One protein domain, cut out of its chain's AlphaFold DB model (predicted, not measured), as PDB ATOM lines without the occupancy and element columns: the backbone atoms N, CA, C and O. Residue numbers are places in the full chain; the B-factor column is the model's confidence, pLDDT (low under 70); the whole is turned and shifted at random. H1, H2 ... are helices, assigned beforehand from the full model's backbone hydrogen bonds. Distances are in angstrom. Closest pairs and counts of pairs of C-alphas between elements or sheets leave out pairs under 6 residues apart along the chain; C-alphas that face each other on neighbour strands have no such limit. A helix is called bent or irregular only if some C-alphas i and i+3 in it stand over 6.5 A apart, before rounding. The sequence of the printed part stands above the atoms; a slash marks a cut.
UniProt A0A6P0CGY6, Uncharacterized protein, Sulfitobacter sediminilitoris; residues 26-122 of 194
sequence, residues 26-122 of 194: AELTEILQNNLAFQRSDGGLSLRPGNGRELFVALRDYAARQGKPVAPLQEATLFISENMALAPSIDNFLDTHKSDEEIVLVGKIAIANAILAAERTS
ATOM      1  N   ALA A  26       1.000  40.661  14.012       89.88
ATOM      2  CA  ALA A  26       2.006  39.625  13.766       89.88
ATOM      3  C   ALA A  26       2.179  38.685  14.974       89.88
ATOM      4  O   ALA A  26       2.201  37.463  14.821       89.88
ATOM      5  N   GLU A  27       2.224  39.238  16.189       92.69
ATOM      6  CA  GLU A  27       2.261  38.434  17.420       92.69
ATOM      7  C   GLU A  27       0.972  37.615  17.573       92.69
ATOM      8  O   GLU A  27       1.017  36.458  17.978       92.69
ATOM      9  N   LEU A  28      -0.185  38.165  17.189       92.38
ATOM     10  CA  LEU A  28      -1.448  37.434  17.209       92.38
ATOM     11  C   LEU A  28      -1.403  36.229  16.264       92.38
ATOM     12  O   LEU A  28      -1.798  35.141  16.672       92.38
ATOM     13  N   THR A  29      -0.896  36.379  15.035       93.12
ATOM     14  CA  THR A  29      -0.753  35.239  14.113       93.12
ATOM     15  C   THR A  29       0.165  34.150  14.672       93.12
ATOM     16  O   THR A  29      -0.166  32.970  14.557       93.12
ATOM     17  N   GLU A  30       1.250  34.521  15.357       93.19
ATOM     18  CA  GLU A  30       2.151  33.572  16.024       93.19
ATOM     19  C   GLU A  30       1.472  32.868  17.213       93.19
ATOM     20  O   GLU A  30       1.557  31.646  17.362       93.19
ATOM     21  N   ILE A  31       0.733  33.613  18.040       92.19
ATOM     22  CA  ILE A  31      -0.059  33.052  19.141       92.19
ATOM     23  C   ILE A  31      -1.079  32.046  18.604       92.19
ATOM     24  O   ILE A  31      -1.209  30.951  19.156       92.19
ATOM     25  N   LEU A  32      -1.799  32.387  17.531       92.81
ATOM     26  CA  LEU A  32      -2.791  31.493  16.939       92.81
ATOM     27  C   LEU A  32      -2.144  30.245  16.346       92.81
ATOM     28  O   LEU A  32      -2.630  29.150  16.617       92.81
ATOM     29  N   GLN A  33      -1.031  30.389  15.622       92.44
ATOM     30  CA  GLN A  33      -0.248  29.260  15.121       92.44
ATOM     31  C   GLN A  33       0.106  28.287  16.252       92.44
ATOM     32  O   GLN A  33      -0.138  27.091  16.152       92.44
ATOM     33  N   ASN A  34       0.611  28.797  17.372       90.38
ATOM     34  CA  ASN A  34       1.025  27.959  18.495       90.38
ATOM     35  C   ASN A  34      -0.157  27.351  19.271       90.38
ATOM     36  O   ASN A  34      -0.083  26.210  19.732       90.38
ATOM     37  N   ASN A  35      -1.254  28.091  19.431       89.88
ATOM     38  CA  ASN A  35      -2.426  27.629  20.177       89.88
ATOM     39  C   ASN A  35      -3.265  26.614  19.393       89.88
ATOM     40  O   ASN A  35      -3.910  25.759  20.004       89.88
ATOM     41  N   LEU A  36      -3.250  26.700  18.062       90.19
ATOM     42  CA  LEU A  36      -3.960  25.798  17.156       90.19
ATOM     43  C   LEU A  36      -3.117  24.595  16.717       90.19
ATOM     44  O   LEU A  36      -3.660  23.669  16.116       90.19
ATOM     45  N   ALA A  37      -1.821  24.572  17.040       83.69
ATOM     46  CA  ALA A  37      -0.949  23.431  16.799       83.69
ATOM     47  C   ALA A  37      -1.365  22.240  17.682       83.69
ATOM     48  O   ALA A  37      -0.909  22.060  18.815       83.69
ATOM     49  N   PHE A  38      -2.275  21.423  17.163       76.75
ATOM     50  CA  PHE A  38      -2.736  20.201  17.801       76.75
ATOM     51  C   PHE A  38      -1.901  18.997  17.358       76.75
ATOM     52  O   PHE A  38      -1.596  18.828  16.180       76.75
ATOM     53  N   GLN A  39      -1.553  18.120  18.298       70.50
ATOM     54  CA  GLN A  39      -0.782  16.913  17.993       70.50
ATOM     55  C   GLN A  39      -1.716  15.752  17.660       70.50
ATOM     56  O   GLN A  39      -2.655  15.472  18.408       70.50
ATOM     57  N   ARG A  40      -1.437  15.027  16.573       66.12
ATOM     58  CA  ARG A  40      -2.085  13.735  16.305       66.12
ATOM     59  C   ARG A  40      -1.572  12.710  17.313       66.12
ATOM     60  O   ARG A  40      -0.366  12.567  17.476       66.12
ATOM     61  N   SER A  41      -2.470  12.024  18.017       59.59
ATOM     62  CA  SER A  41      -2.067  10.939  18.915       59.59
ATOM     63  C   SER A  41      -1.723   9.672  18.135       59.59
ATOM     64  O   SER A  41      -2.471   9.300  17.229       59.59
ATOM     65  N   ASP A  42      -0.676   8.962  18.556       49.28
ATOM     66  CA  ASP A  42      -0.337   7.645  18.013       49.28
ATOM     67  C   ASP A  42      -1.519   6.674  18.179       49.28
ATOM     68  O   ASP A  42      -1.950   6.374  19.295       49.28
ATOM     69  N   GLY A  43      -2.063   6.203  17.052       50.97
ATOM     70  CA  GLY A  43      -3.090   5.156  17.005       50.97
ATOM     71  C   GLY A  43      -4.556   5.599  16.888       50.97
ATOM     72  O   GLY A  43      -5.428   4.738  16.989       50.97
ATOM     73  N   GLY A  44      -4.883   6.877  16.644       49.06
ATOM     74  CA  GLY A  44      -6.287   7.274  16.436       49.06
ATOM     75  C   GLY A  44      -6.525   8.677  15.868       49.06
ATOM     76  O   GLY A  44      -5.637   9.522  15.871       49.06
ATOM     77  N   LEU A  45      -7.772   8.925  15.433       50.41
ATOM     78  CA  LEU A  45      -8.328  10.201  14.927       50.41
ATOM     79  C   LEU A  45      -8.333  11.358  15.953       50.41
ATOM     80  O   LEU A  45      -8.881  12.422  15.680       50.41
ATOM     81  N   SER A  46      -7.780  11.169  17.154       54.47
ATOM     82  CA  SER A  46      -7.839  12.164  18.224       54.47
ATOM     83  C   SER A  46      -6.665  13.139  18.185       54.47
ATOM     84  O   SER A  46      -5.500  12.752  18.283       54.47
ATOM     85  N   LEU A  47      -6.989  14.428  18.124       63.84
ATOM     86  CA  LEU A  47      -6.046  15.513  18.359       63.84
ATOM     87  C   LEU A  47      -5.894  15.797  19.859       63.84
ATOM     88  O   LEU A  47      -6.885  15.877  20.590       63.84
ATOM     89  N   ARG A  48      -4.651  15.960  20.322       62.81
ATOM     90  CA  ARG A  48      -4.322  16.427  21.674       62.81
ATOM     91  C   ARG A  48      -4.005  17.922  21.657       62.81
ATOM     92  O   ARG A  48      -3.301  18.362  20.744       62.81
ATOM     93  N   PRO A  49      -4.477  18.693  22.659       60.19
ATOM     94  CA  PRO A  49      -4.098  20.093  22.805       60.19
ATOM     95  C   PRO A  49      -2.582  20.232  22.905       60.19
ATOM     96  O   PRO A  49      -1.967  19.587  23.752       60.19
ATOM     97  N   GLY A  50      -2.012  21.076  22.039       65.38
ATOM     98  CA  GLY A  50      -0.728  21.718  22.292       65.38
ATOM     99  C   GLY A  50      -0.917  22.805  23.353       65.38
ATOM    100  O   GLY A  50      -1.411  22.536  24.450       65.38
ATOM    101  N   ASN A  51      -0.616  24.057  23.009       69.38
ATOM    102  CA  ASN A  51      -0.746  25.181  23.945       69.38
ATOM    103  C   ASN A  51      -2.209  25.635  24.165       69.38
ATOM    104  O   ASN A  51      -2.536  26.209  25.201       69.38
ATOM    105  N   GLY A  52      -3.127  25.323  23.242       78.88
ATOM    106  CA  GLY A  52      -4.525  25.778  23.268       78.88
ATOM    107  C   GLY A  52      -5.520  24.850  23.974       78.88
ATOM    108  O   GLY A  52      -6.552  24.502  23.397       78.88
ATOM    109  N   ARG A  53      -5.265  24.429  25.223       83.62
ATOM    110  CA  ARG A  53      -6.202  23.542  25.956       83.62
ATOM    111  C   ARG A  53      -7.596  24.159  26.130       83.62
ATOM    112  O   ARG A  53      -8.588  23.457  25.937       83.62
ATOM    113  N   GLU A  54      -7.679  25.438  26.495       85.69
ATOM    114  CA  GLU A  54      -8.963  26.147  26.658       85.69
ATOM    115  C   GLU A  54      -9.753  26.176  25.347       85.69
ATOM    116  O   GLU A  54     -10.940  25.847  25.325       85.69
ATOM    117  N   LEU A  55      -9.070  26.491  24.245       87.56
ATOM    118  CA  LEU A  55      -9.641  26.514  22.904       87.56
ATOM    119  C   LEU A  55     -10.183  25.139  22.493       87.56
ATOM    120  O   LEU A  55     -11.312  25.033  22.019       87.56
ATOM    121  N   PHE A  56      -9.423  24.071  22.743       85.75
ATOM    122  CA  PHE A  56      -9.854  22.703  22.455       85.75
ATOM    123  C   PHE A  56     -11.135  22.316  23.202       85.75
ATOM    124  O   PHE A  56     -12.053  21.734  22.621       85.75
ATOM    125  N   VAL A  57     -11.207  22.647  24.497       88.38
ATOM    126  CA  VAL A  57     -12.405  22.402  25.310       88.38
ATOM    127  C   VAL A  57     -13.590  23.189  24.753       88.38
ATOM    128  O   VAL A  57     -14.652  22.605  24.554       88.38
ATOM    129  N   ALA A  58     -13.398  24.467  24.415       89.88
ATOM    130  CA  ALA A  58     -14.450  25.307  23.852       89.88
ATOM    131  C   ALA A  58     -15.007  24.752  22.527       89.88
ATOM    132  O   ALA A  58     -16.224  24.710  22.345       89.88
ATOM    133  N   LEU A  59     -14.141  24.275  21.625       90.62
ATOM    134  CA  LEU A  59     -14.553  23.683  20.346       90.62
ATOM    135  C   LEU A  59     -15.335  22.381  20.531       90.62
ATOM    136  O   LEU A  59     -16.366  22.176  19.888       90.62
ATOM    137  N   ARG A  60     -14.882  21.509  21.438       89.69
ATOM    138  CA  ARG A  60     -15.584  20.258  21.751       89.69
ATOM    139  C   ARG A  60     -16.953  20.528  22.374       89.69
ATOM    140  O   ARG A  60     -17.933  19.892  21.995       89.69
ATOM    141  N   ASP A  61     -17.024  21.469  23.309       92.25
ATOM    142  CA  ASP A  61     -18.270  21.825  23.982       92.25
ATOM    143  C   ASP A  61     -19.255  22.488  23.003       92.25
ATOM    144  O   ASP A  61     -20.456  22.209  23.050       92.25
ATOM    145  N   TYR A  62     -18.762  23.308  22.066       92.75
ATOM    146  CA  TYR A  62     -19.559  23.835  20.958       92.75
ATOM    147  C   TYR A  62     -20.112  22.709  20.075       92.75
ATOM    148  O   TYR A  62     -21.323  22.642  19.870       92.75
ATOM    149  N   ALA A  63     -19.258  21.794  19.601       92.69
ATOM    150  CA  ALA A  63     -19.667  20.680  18.744       92.69
ATOM    151  C   ALA A  63     -20.746  19.811  19.412       92.69
ATOM    152  O   ALA A  63     -21.780  19.529  18.806       92.69
ATOM    153  N   ALA A  64     -20.554  19.479  20.694       93.56
ATOM    154  CA  ALA A  64     -21.513  18.711  21.483       93.56
ATOM    155  C   ALA A  64     -22.875  19.413  21.599       93.56
ATOM    156  O   ALA A  64     -23.911  18.779  21.410       93.56
ATOM    157  N   ARG A  65     -22.893  20.730  21.856       94.75
ATOM    158  CA  ARG A  65     -24.135  21.522  21.933       94.75
ATOM    159  C   ARG A  65     -24.864  21.629  20.597       94.75
ATOM    160  O   ARG A  65     -26.085  21.722  20.590       94.75
ATOM    161  N   GLN A  66     -24.126  21.627  19.491       93.69
ATOM    162  CA  GLN A  66     -24.691  21.683  18.141       93.69
ATOM    163  C   GLN A  66     -25.055  20.301  17.580       93.69
ATOM    164  O   GLN A  66     -25.562  20.217  16.465       93.69
ATOM    165  N   GLY A  67     -24.768  19.210  18.304       92.38
ATOM    166  CA  GLY A  67     -24.925  17.849  17.784       92.38
ATOM    167  C   GLY A  67     -24.051  17.568  16.554       92.38
ATOM    168  O   GLY A  67     -24.386  16.699  15.752       92.38
ATOM    169  N   LYS A  68     -22.955  18.319  16.378       90.38
ATOM    170  CA  LYS A  68     -22.043  18.214  15.233       90.38
ATOM    171  C   LYS A  68     -20.805  17.382  15.598       90.38
ATOM    172  O   LYS A  68     -20.370  17.407  16.752       90.38
ATOM    173  N   PRO A  69     -20.200  16.662  14.637       89.19
ATOM    174  CA  PRO A  69     -18.916  16.006  14.861       89.19
ATOM    175  C   PRO A  69     -17.817  17.046  15.124       89.19
ATOM    176  O   PRO A  69     -17.808  18.120  14.530       89.19
ATOM    177  N   VAL A  70     -16.865  16.717  16.001       89.06
ATOM    178  CA  VAL A  70     -15.728  17.604  16.328       89.06
ATOM    179  C   VAL A  70     -14.614  17.558  15.273       89.06
ATOM    180  O   VAL A  70     -13.809  18.481  15.198       89.06
ATOM    181  N   ALA A  71     -14.570  16.501  14.454       88.75
ATOM    182  CA  ALA A  71     -13.496  16.266  13.488       88.75
ATOM    183  C   ALA A  71     -13.324  17.404  12.456       88.75
ATOM    184  O   ALA A  71     -12.194  17.857  12.304       88.75
ATOM    185  N   PRO A  72     -14.385  17.971  11.843       92.06
ATOM    186  CA  PRO A  72     -14.228  19.106  10.925       92.06
ATOM    187  C   PRO A  72     -13.626  20.351  11.595       92.06
ATOM    188  O   PRO A  72     -12.773  21.024  11.027       92.06
ATOM    189  N   LEU A  73     -14.001  20.629  12.851       92.00
ATOM    190  CA  LEU A  73     -13.414  21.738  13.614       92.00
ATOM    191  C   LEU A  73     -11.931  21.483  13.910       92.00
ATOM    192  O   LEU A  73     -11.122  22.400  13.868       92.00
ATOM    193  N   GLN A  74     -11.570  20.235  14.197       88.88
ATOM    194  CA  GLN A  74     -10.186  19.814  14.405       88.88
ATOM    195  C   GLN A  74      -9.347  19.926  13.123       88.88
ATOM    196  O   GLN A  74      -8.218  20.413  13.164       88.88
ATOM    197  N   GLU A  75      -9.890  19.550  11.972       90.44
ATOM    198  CA  GLU A  75      -9.228  19.749  10.679       90.44
ATOM    199  C   GLU A  75      -9.010  21.238  10.391       90.44
ATOM    200  O   GLU A  75      -7.888  21.643  10.083       90.44
ATOM    201  N   ALA A  76     -10.031  22.071  10.615       93.88
ATOM    202  CA  ALA A  76      -9.919  23.520  10.475       93.88
ATOM    203  C   ALA A  76      -8.852  24.121  11.408       93.88
ATOM    204  O   ALA A  76      -8.105  25.005  10.993       93.88
ATOM    205  N   THR A  77      -8.713  23.627  12.647       92.25
ATOM    206  CA  THR A  77      -7.654  24.107  13.553       92.25
ATOM    207  C   THR A  77      -6.247  23.857  13.012       92.25
ATOM    208  O   THR A  77      -5.428  24.775  13.026       92.25
ATOM    209  N   LEU A  78      -5.979  22.655  12.492       90.44
ATOM    210  CA  LEU A  78      -4.686  22.320  11.892       90.44
ATOM    211  C   LEU A  78      -4.429  23.170  10.652       90.44
ATOM    212  O   LEU A  78      -3.363  23.767  10.528       90.44
ATOM    213  N   PHE A  79      -5.433  23.285   9.784       94.38
ATOM    214  CA  PHE A  79      -5.327  24.065   8.560       94.38
ATOM    215  C   PHE A  79      -4.988  25.534   8.841       94.38
ATOM    216  O   PHE A  79      -4.083  26.088   8.217       94.38
ATOM    217  N   ILE A  80      -5.662  26.159   9.813       95.00
ATOM    218  CA  ILE A  80      -5.338  27.524  10.242       95.00
ATOM    219  C   ILE A  80      -3.896  27.558  10.762       95.00
ATOM    220  O   ILE A  80      -3.089  28.329  10.250       95.00
ATOM    221  N   SER A  81      -3.546  26.691  11.719       93.00
ATOM    222  CA  SER A  81      -2.208  26.638  12.326       93.00
ATOM    223  C   SER A  81      -1.079  26.571  11.293       93.00
ATOM    224  O   SER A  81      -0.094  27.292  11.417       93.00
ATOM    225  N   GLU A  82      -1.210  25.713  10.283       93.06
ATOM    226  CA  GLU A  82      -0.179  25.476   9.265       93.06
ATOM    227  C   GLU A  82      -0.011  26.658   8.299       93.06
ATOM    228  O   GLU A  82       1.070  26.850   7.744       93.06
ATOM    229  N   ASN A  83      -1.052  27.477   8.122       95.44
ATOM    230  CA  ASN A  83      -1.062  28.568   7.147       95.44
ATOM    231  C   ASN A  83      -0.895  29.968   7.763       95.44
ATOM    232  O   ASN A  83      -0.731  30.935   7.017       95.44
ATOM    233  N   MET A  84      -0.885  30.109   9.095       93.75
ATOM    234  CA  MET A  84      -0.714  31.417   9.756       93.75
ATOM    235  C   MET A  84       0.583  32.131   9.372       93.75
ATOM    236  O   MET A  84       0.559  33.343   9.184       93.75
ATOM    237  N   ALA A  85       1.683  31.403   9.166       90.50
ATOM    238  CA  ALA A  85       2.959  31.996   8.755       90.50
ATOM    239  C   ALA A  85       2.931  32.617   7.341       90.50
ATOM    240  O   ALA A  85       3.795  33.424   7.004       90.50
ATOM    241  N   LEU A  86       1.957  32.236   6.506       93.19
ATOM    242  CA  LEU A  86       1.769  32.762   5.149       93.19
ATOM    243  C   LEU A  86       0.740  33.901   5.101       93.19
ATOM    244  O   LEU A  86       0.640  34.605   4.095       93.19
ATOM    245  N   ALA A  87      -0.058  34.061   6.156       92.00
ATOM    246  CA  ALA A  87      -1.156  35.009   6.194       92.00
ATOM    247  C   ALA A  87      -0.656  36.433   6.503       92.00
ATOM    248  O   ALA A  87       0.028  36.631   7.505       92.00
ATOM    249  N   PRO A  88      -1.053  37.461   5.724       91.19
ATOM    250  CA  PRO A  88      -0.757  38.858   6.060       91.19
ATOM    251  C   PRO A  88      -1.362  39.300   7.402       91.19
ATOM    252  O   PRO A  88      -0.804  40.139   8.104       91.19
ATOM    253  N   SER A  89      -2.533  38.756   7.733       91.38
ATOM    254  CA  SER A  89      -3.214  38.898   9.018       91.38
ATOM    255  C   SER A  89      -4.254  37.789   9.169       91.38
ATOM    256  O   SER A  89      -4.668  37.174   8.178       91.38
ATOM    257  N   ILE A  90      -4.725  37.564  10.398       92.56
ATOM    258  CA  ILE A  90      -5.820  36.621  10.637       92.56
ATOM    259  C   ILE A  90      -7.122  37.065   9.950       92.56
ATOM    260  O   ILE A  90      -7.803  36.226   9.370       92.56
ATOM    261  N   ASP A  91      -7.447  38.363   9.918       92.19
ATOM    262  CA  ASP A  91      -8.649  38.847   9.217       92.19
ATOM    263  C   ASP A  91      -8.600  38.523   7.725       92.19
ATOM    264  O   ASP A  91      -9.565  38.007   7.165       92.19
ATOM    265  N   ASN A  92      -7.456  38.789   7.085       94.12
ATOM    266  CA  ASN A  92      -7.275  38.504   5.667       94.12
ATOM    267  C   ASN A  92      -7.383  37.000   5.389       94.12
ATOM    268  O   ASN A  92      -7.971  36.588   4.388       94.12
ATOM    269  N   PHE A  93      -6.842  36.169   6.284       96.31
ATOM    270  CA  PHE A  93      -6.968  34.721   6.181       96.31
ATOM    271  C   PHE A  93      -8.432  34.265   6.258       96.31
ATOM    272  O   PHE A  93      -8.867  33.476   5.419       96.31
ATOM    273  N   LEU A  94      -9.204  34.779   7.220       96.31
ATOM    274  CA  LEU A  94     -10.613  34.410   7.382       96.31
ATOM    275  C   LEU A  94     -11.500  34.949   6.256       96.31
ATOM    276  O   LEU A  94     -12.428  34.253   5.855       96.31
ATOM    277  N   ASP A  95     -11.217  36.133   5.705       96.62
ATOM    278  CA  ASP A  95     -11.946  36.636   4.531       96.62
ATOM    279  C   ASP A  95     -11.665  35.792   3.279       96.62
ATOM    280  O   ASP A  95     -12.587  35.467   2.526       96.62
ATOM    281  N   THR A  96     -10.413  35.353   3.101       97.56
ATOM    282  CA  THR A  96     -10.020  34.449   2.004       97.56
ATOM    283  C   THR A  96     -10.790  33.126   2.064       97.56
ATOM    284  O   THR A  96     -11.187  32.595   1.030       97.56
ATOM    285  N   HIS A  97     -11.059  32.622   3.271       97.56
ATOM    286  CA  HIS A  97     -11.753  31.352   3.513       97.56
ATOM    287  C   HIS A  97     -13.209  31.537   3.965       97.56
ATOM    288  O   HIS A  97     -13.784  30.646   4.579       97.56
ATOM    289  N   LYS A  98     -13.843  32.677   3.663       96.69
ATOM    290  CA  LYS A  98     -15.174  33.022   4.200       96.69
ATOM    291  C   LYS A  98     -16.311  32.061   3.845       96.69
ATOM    292  O   LYS A  98     -17.362  32.120   4.474       96.69
ATOM    293  N   SER A  99     -16.132  31.235   2.815       97.50
ATOM    294  CA  SER A  99     -17.090  30.201   2.410       97.50
ATOM    295  C   SER A  99     -16.985  28.914   3.231       97.50
ATOM    296  O   SER A  99     -17.865  28.069   3.117       97.50
ATOM    297  N   ASP A 100     -15.917  28.749   4.014       97.69
ATOM    298  CA  ASP A 100     -15.704  27.612   4.905       97.69
ATOM    299  C   ASP A 100     -16.140  27.998   6.328       97.69
ATOM    300  O   ASP A 100     -15.489  28.789   7.022       97.69
ATOM    301  N   GLU A 101     -17.304  27.495   6.742       95.94
ATOM    302  CA  GLU A 101     -17.920  27.868   8.017       95.94
ATOM    303  C   GLU A 101     -17.079  27.416   9.216       95.94
ATOM    304  O   GLU A 101     -16.983  28.139  10.213       95.94
ATOM    305  N   GLU A 102     -16.449  26.244   9.126       95.81
ATOM    306  CA  GLU A 102     -15.593  25.672  10.156       95.81
ATOM    307  C   GLU A 102     -14.324  26.507  10.361       95.81
ATOM    308  O   GLU A 102     -14.009  26.850  11.505       95.81
ATOM    309  N   ILE A 103     -13.634  26.903   9.284       97.12
ATOM    310  CA  ILE A 103     -12.453  27.780   9.358       97.12
ATOM    311  C   ILE A 103     -12.825  29.130   9.974       97.12
ATOM    312  O   ILE A 103     -12.158  29.597  10.902       97.12
ATOM    313  N   VAL A 104     -13.909  29.755   9.502       97.19
ATOM    314  CA  VAL A 104     -14.357  31.059  10.012       97.19
ATOM    315  C   VAL A 104     -14.711  30.976  11.496       97.19
ATOM    316  O   VAL A 104     -14.349  31.862  12.276       97.19
ATOM    317  N   LEU A 105     -15.414  29.920  11.903       95.75
ATOM    318  CA  LEU A 105     -15.793  29.704  13.291       95.75
ATOM    319  C   LEU A 105     -14.566  29.491  14.181       95.75
ATOM    320  O   LEU A 105     -14.417  30.186  15.190       95.75
ATOM    321  N   VAL A 106     -13.693  28.547  13.818       95.38
ATOM    322  CA  VAL A 106     -12.489  28.230  14.593       95.38
ATOM    323  C   VAL A 106     -11.601  29.461  14.710       95.38
ATOM    324  O   VAL A 106     -11.180  29.789  15.818       95.38
ATOM    325  N   GLY A 107     -11.380  30.190  13.614       95.62
ATOM    326  CA  GLY A 107     -10.598  31.423  13.613       95.62
ATOM    327  C   GLY A 107     -11.147  32.475  14.572       95.62
ATOM    328  O   GLY A 107     -10.406  33.010  15.392       95.62
ATOM    329  N   LYS A 108     -12.462  32.726  14.551       95.12
ATOM    330  CA  LYS A 108     -13.105  33.685  15.467       95.12
ATOM    331  C   LYS A 108     -12.973  33.278  16.934       95.12
ATOM    332  O   LYS A 108     -12.686  34.129  17.776       95.12
ATOM    333  N   ILE A 109     -13.163  31.996  17.252       93.44
ATOM    334  CA  ILE A 109     -12.997  31.489  18.623       93.44
ATOM    335  C   ILE A 109     -11.528  31.598  19.051       93.44
ATOM    336  O   ILE A 109     -11.253  31.989  20.185       93.44
ATOM    337  N   ALA A 110     -10.589  31.303  18.151       93.25
ATOM    338  CA  ALA A 110      -9.161  31.383  18.421       93.25
ATOM    339  C   ALA A 110      -8.710  32.830  18.692       93.25
ATOM    340  O   ALA A 110      -8.053  33.066  19.705       93.25
ATOM    341  N   ILE A 111      -9.141  33.804  17.873       93.31
ATOM    342  CA  ILE A 111      -8.910  35.241  18.120       93.31
ATOM    343  C   ILE A 111      -9.466  35.627  19.491       93.31
ATOM    344  O   ILE A 111      -8.749  36.190  20.312       93.31
ATOM    345  N   ALA A 112     -10.731  35.295  19.767       92.12
ATOM    346  CA  ALA A 112     -11.358  35.644  21.037       92.12
ATOM    347  C   ALA A 112     -10.603  35.045  22.233       92.12
ATOM    348  O   ALA A 112     -10.370  35.739  23.219       92.12
ATOM    349  N   ASN A 113     -10.183  33.779  22.150       91.19
ATOM    350  CA  ASN A 113      -9.416  33.131  23.211       91.19
ATOM    351  C   ASN A 113      -8.046  33.798  23.422       91.19
ATOM    352  O   ASN A 113      -7.693  34.078  24.565       91.19
ATOM    353  N   ALA A 114      -7.321  34.106  22.343       91.69
ATOM    354  CA  ALA A 114      -6.025  34.776  22.411       91.69
ATOM    355  C   ALA A 114      -6.133  36.187  23.011       91.69
ATOM    356  O   ALA A 114      -5.370  36.528  23.914       91.69
ATOM    357  N   ILE A 115      -7.118  36.980  22.576       90.56
ATOM    358  CA  ILE A 115      -7.349  38.331  23.104       90.56
ATOM    359  C   ILE A 115      -7.769  38.277  24.573       90.56
ATOM    360  O   ILE A 115      -7.210  39.007  25.382       90.56
ATOM    361  N   LEU A 116      -8.675  37.373  24.958       88.94
ATOM    362  CA  LEU A 116      -9.065  37.210  26.363       88.94
ATOM    363  C   LEU A 116      -7.888  36.777  27.247       88.94
ATOM    364  O   LEU A 116      -7.802  37.200  28.397       88.94
ATOM    365  N   ALA A 117      -6.997  35.920  26.742       89.44
ATOM    366  CA  ALA A 117      -5.795  35.524  27.464       89.44
ATOM    367  C   ALA A 117      -4.837  36.710  27.648       89.44
ATOM    368  O   ALA A 117      -4.392  36.945  28.769       89.44
ATOM    369  N   ALA A 118      -4.595  37.484  26.587       90.62
ATOM    370  CA  ALA A 118      -3.753  38.674  26.637       90.62
ATOM    371  C   ALA A 118      -4.341  39.762  27.552       90.62
ATOM    372  O   ALA A 118      -3.626  40.331  28.370       90.62
ATOM    373  N   GLU A 119      -5.654  40.005  27.496       88.12
ATOM    374  CA  GLU A 119      -6.329  40.963  28.377       88.12
ATOM    375  C   GLU A 119      -6.134  40.599  29.858       88.12
ATOM    376  O   GLU A 119      -5.857  41.491  30.659       88.12
ATOM    377  N   ARG A 120      -6.192  39.307  30.226       87.12
ATOM    378  CA  ARG A 120      -5.968  38.838  31.611       87.12
ATOM    379  C   ARG A 120      -4.562  39.112  32.138       87.12
ATOM    380  O   ARG A 120      -4.408  39.251  33.347       87.12
ATOM    381  N   THR A 121      -3.558  39.144  31.265       88.25
ATOM    382  CA  THR A 121      -2.149  39.349  31.637       88.25
ATOM    383  C   THR A 121      -1.628  40.745  31.303       88.25
ATOM    384  O   THR A 121      -0.471  41.034  31.587       88.25
ATOM    385  N   SER A 122      -2.458  41.594  30.693       90.25
ATOM    386  CA  SER A 122      -2.122  42.975  30.329       90.25
ATOM    387  C   SER A 122      -1.951  43.878  31.557       90.25
ATOM    388  O   SER A 122      -2.226  43.481  32.688       90.25
TER     389      SER A 122
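AT A GLANCE: This is residues 26 to 122 of the 194 residues of an uncharacterized protein of Sulfitobacter sediminilitoris (UniProt A0A6P0CGY6). One long helix, H5, crosses a pair of helices, H1 and H3, that run side by side in opposite directions; the short H4 folds back along the first part of H5, and H2 packs on H5 with its residues 54 to 59. A long loop, residues 37 to 52, joins H1 to H2 and reaches out to 23 A from the mean of the C-alphas. The printed part has 97 residues with five named helices, H1 to H5 in chain order, and no named strand; its class is all helix. It is compact, with a radius of gyration of the C-alphas of 12.9 A, and its rounded outline spans 34 by 32 by 27 A.

IN THESE COORDINATES: Find C-alpha 101 at (-17.920, 27.868, 8.017); from there H5, residues 101 to 121, runs 30.6 A to C-alpha 121 at (-2.149, 39.349, 31.637). H3, residues 71 to 86, is 24.0 A long and irregular, with C-alphas 82 and 85 standing 7.3 A apart. Look for H1, residues 26 to 36, from C-alpha 26 at (2.006, 39.625, 13.766); it is 15.4 A long. H2 holds residues 53 to 65 over 18.5 A, and H4 residues 90 to 96 over 9.8 A.

HOW THE PARTS SIT: Begin at H5, the hub, which touches the four other helices. With its residues 102 to 107 alone it touches H3, closest at the C-alphas of Ala 76 and Ile 103, 5.1 A, at a steep tilt of 68 degrees, only just short of about perpendicular. With residues 110 to 114 alone it touches H1, where the closest C-alphas, of Leu 32 and Ala 110, are 6.5 A apart. H4 and H5 form a helical hairpin at a shallow tilt of 10 degrees, opposite ways, closest at the C-alphas of Leu 94 and Val 104, 5.7 A. H2 touches H5 at a steep tilt of 43 degrees, closest at the C-alphas of Leu 55 and Asn 113, 6.6 A. Further on, H1 and H3 touch at a shallow tilt of 31 degrees, opposite ways; look at the C-alphas of Gln 33 and Ser 81, 4.3 A apart. H2 and H4 are apart. In H1, H2, H4 and H5 every O i to N i+4 pair is within hydrogen-bond range; in H3, 10 of 12 are.

THE WHOLE: The two C-alphas farthest apart are those of Gly 43 and Ser 122, 40.1 A. The printed part has no cut. The link from H1 to H2 is long, with 16 residues, and in it residues 39 to 40 pair with residues 47 to 48, antiparallel; the other links are tight. Look there too for low confidence: residues 40 to 51 have pLDDT under 70, while the mean of the printed part is 87.5.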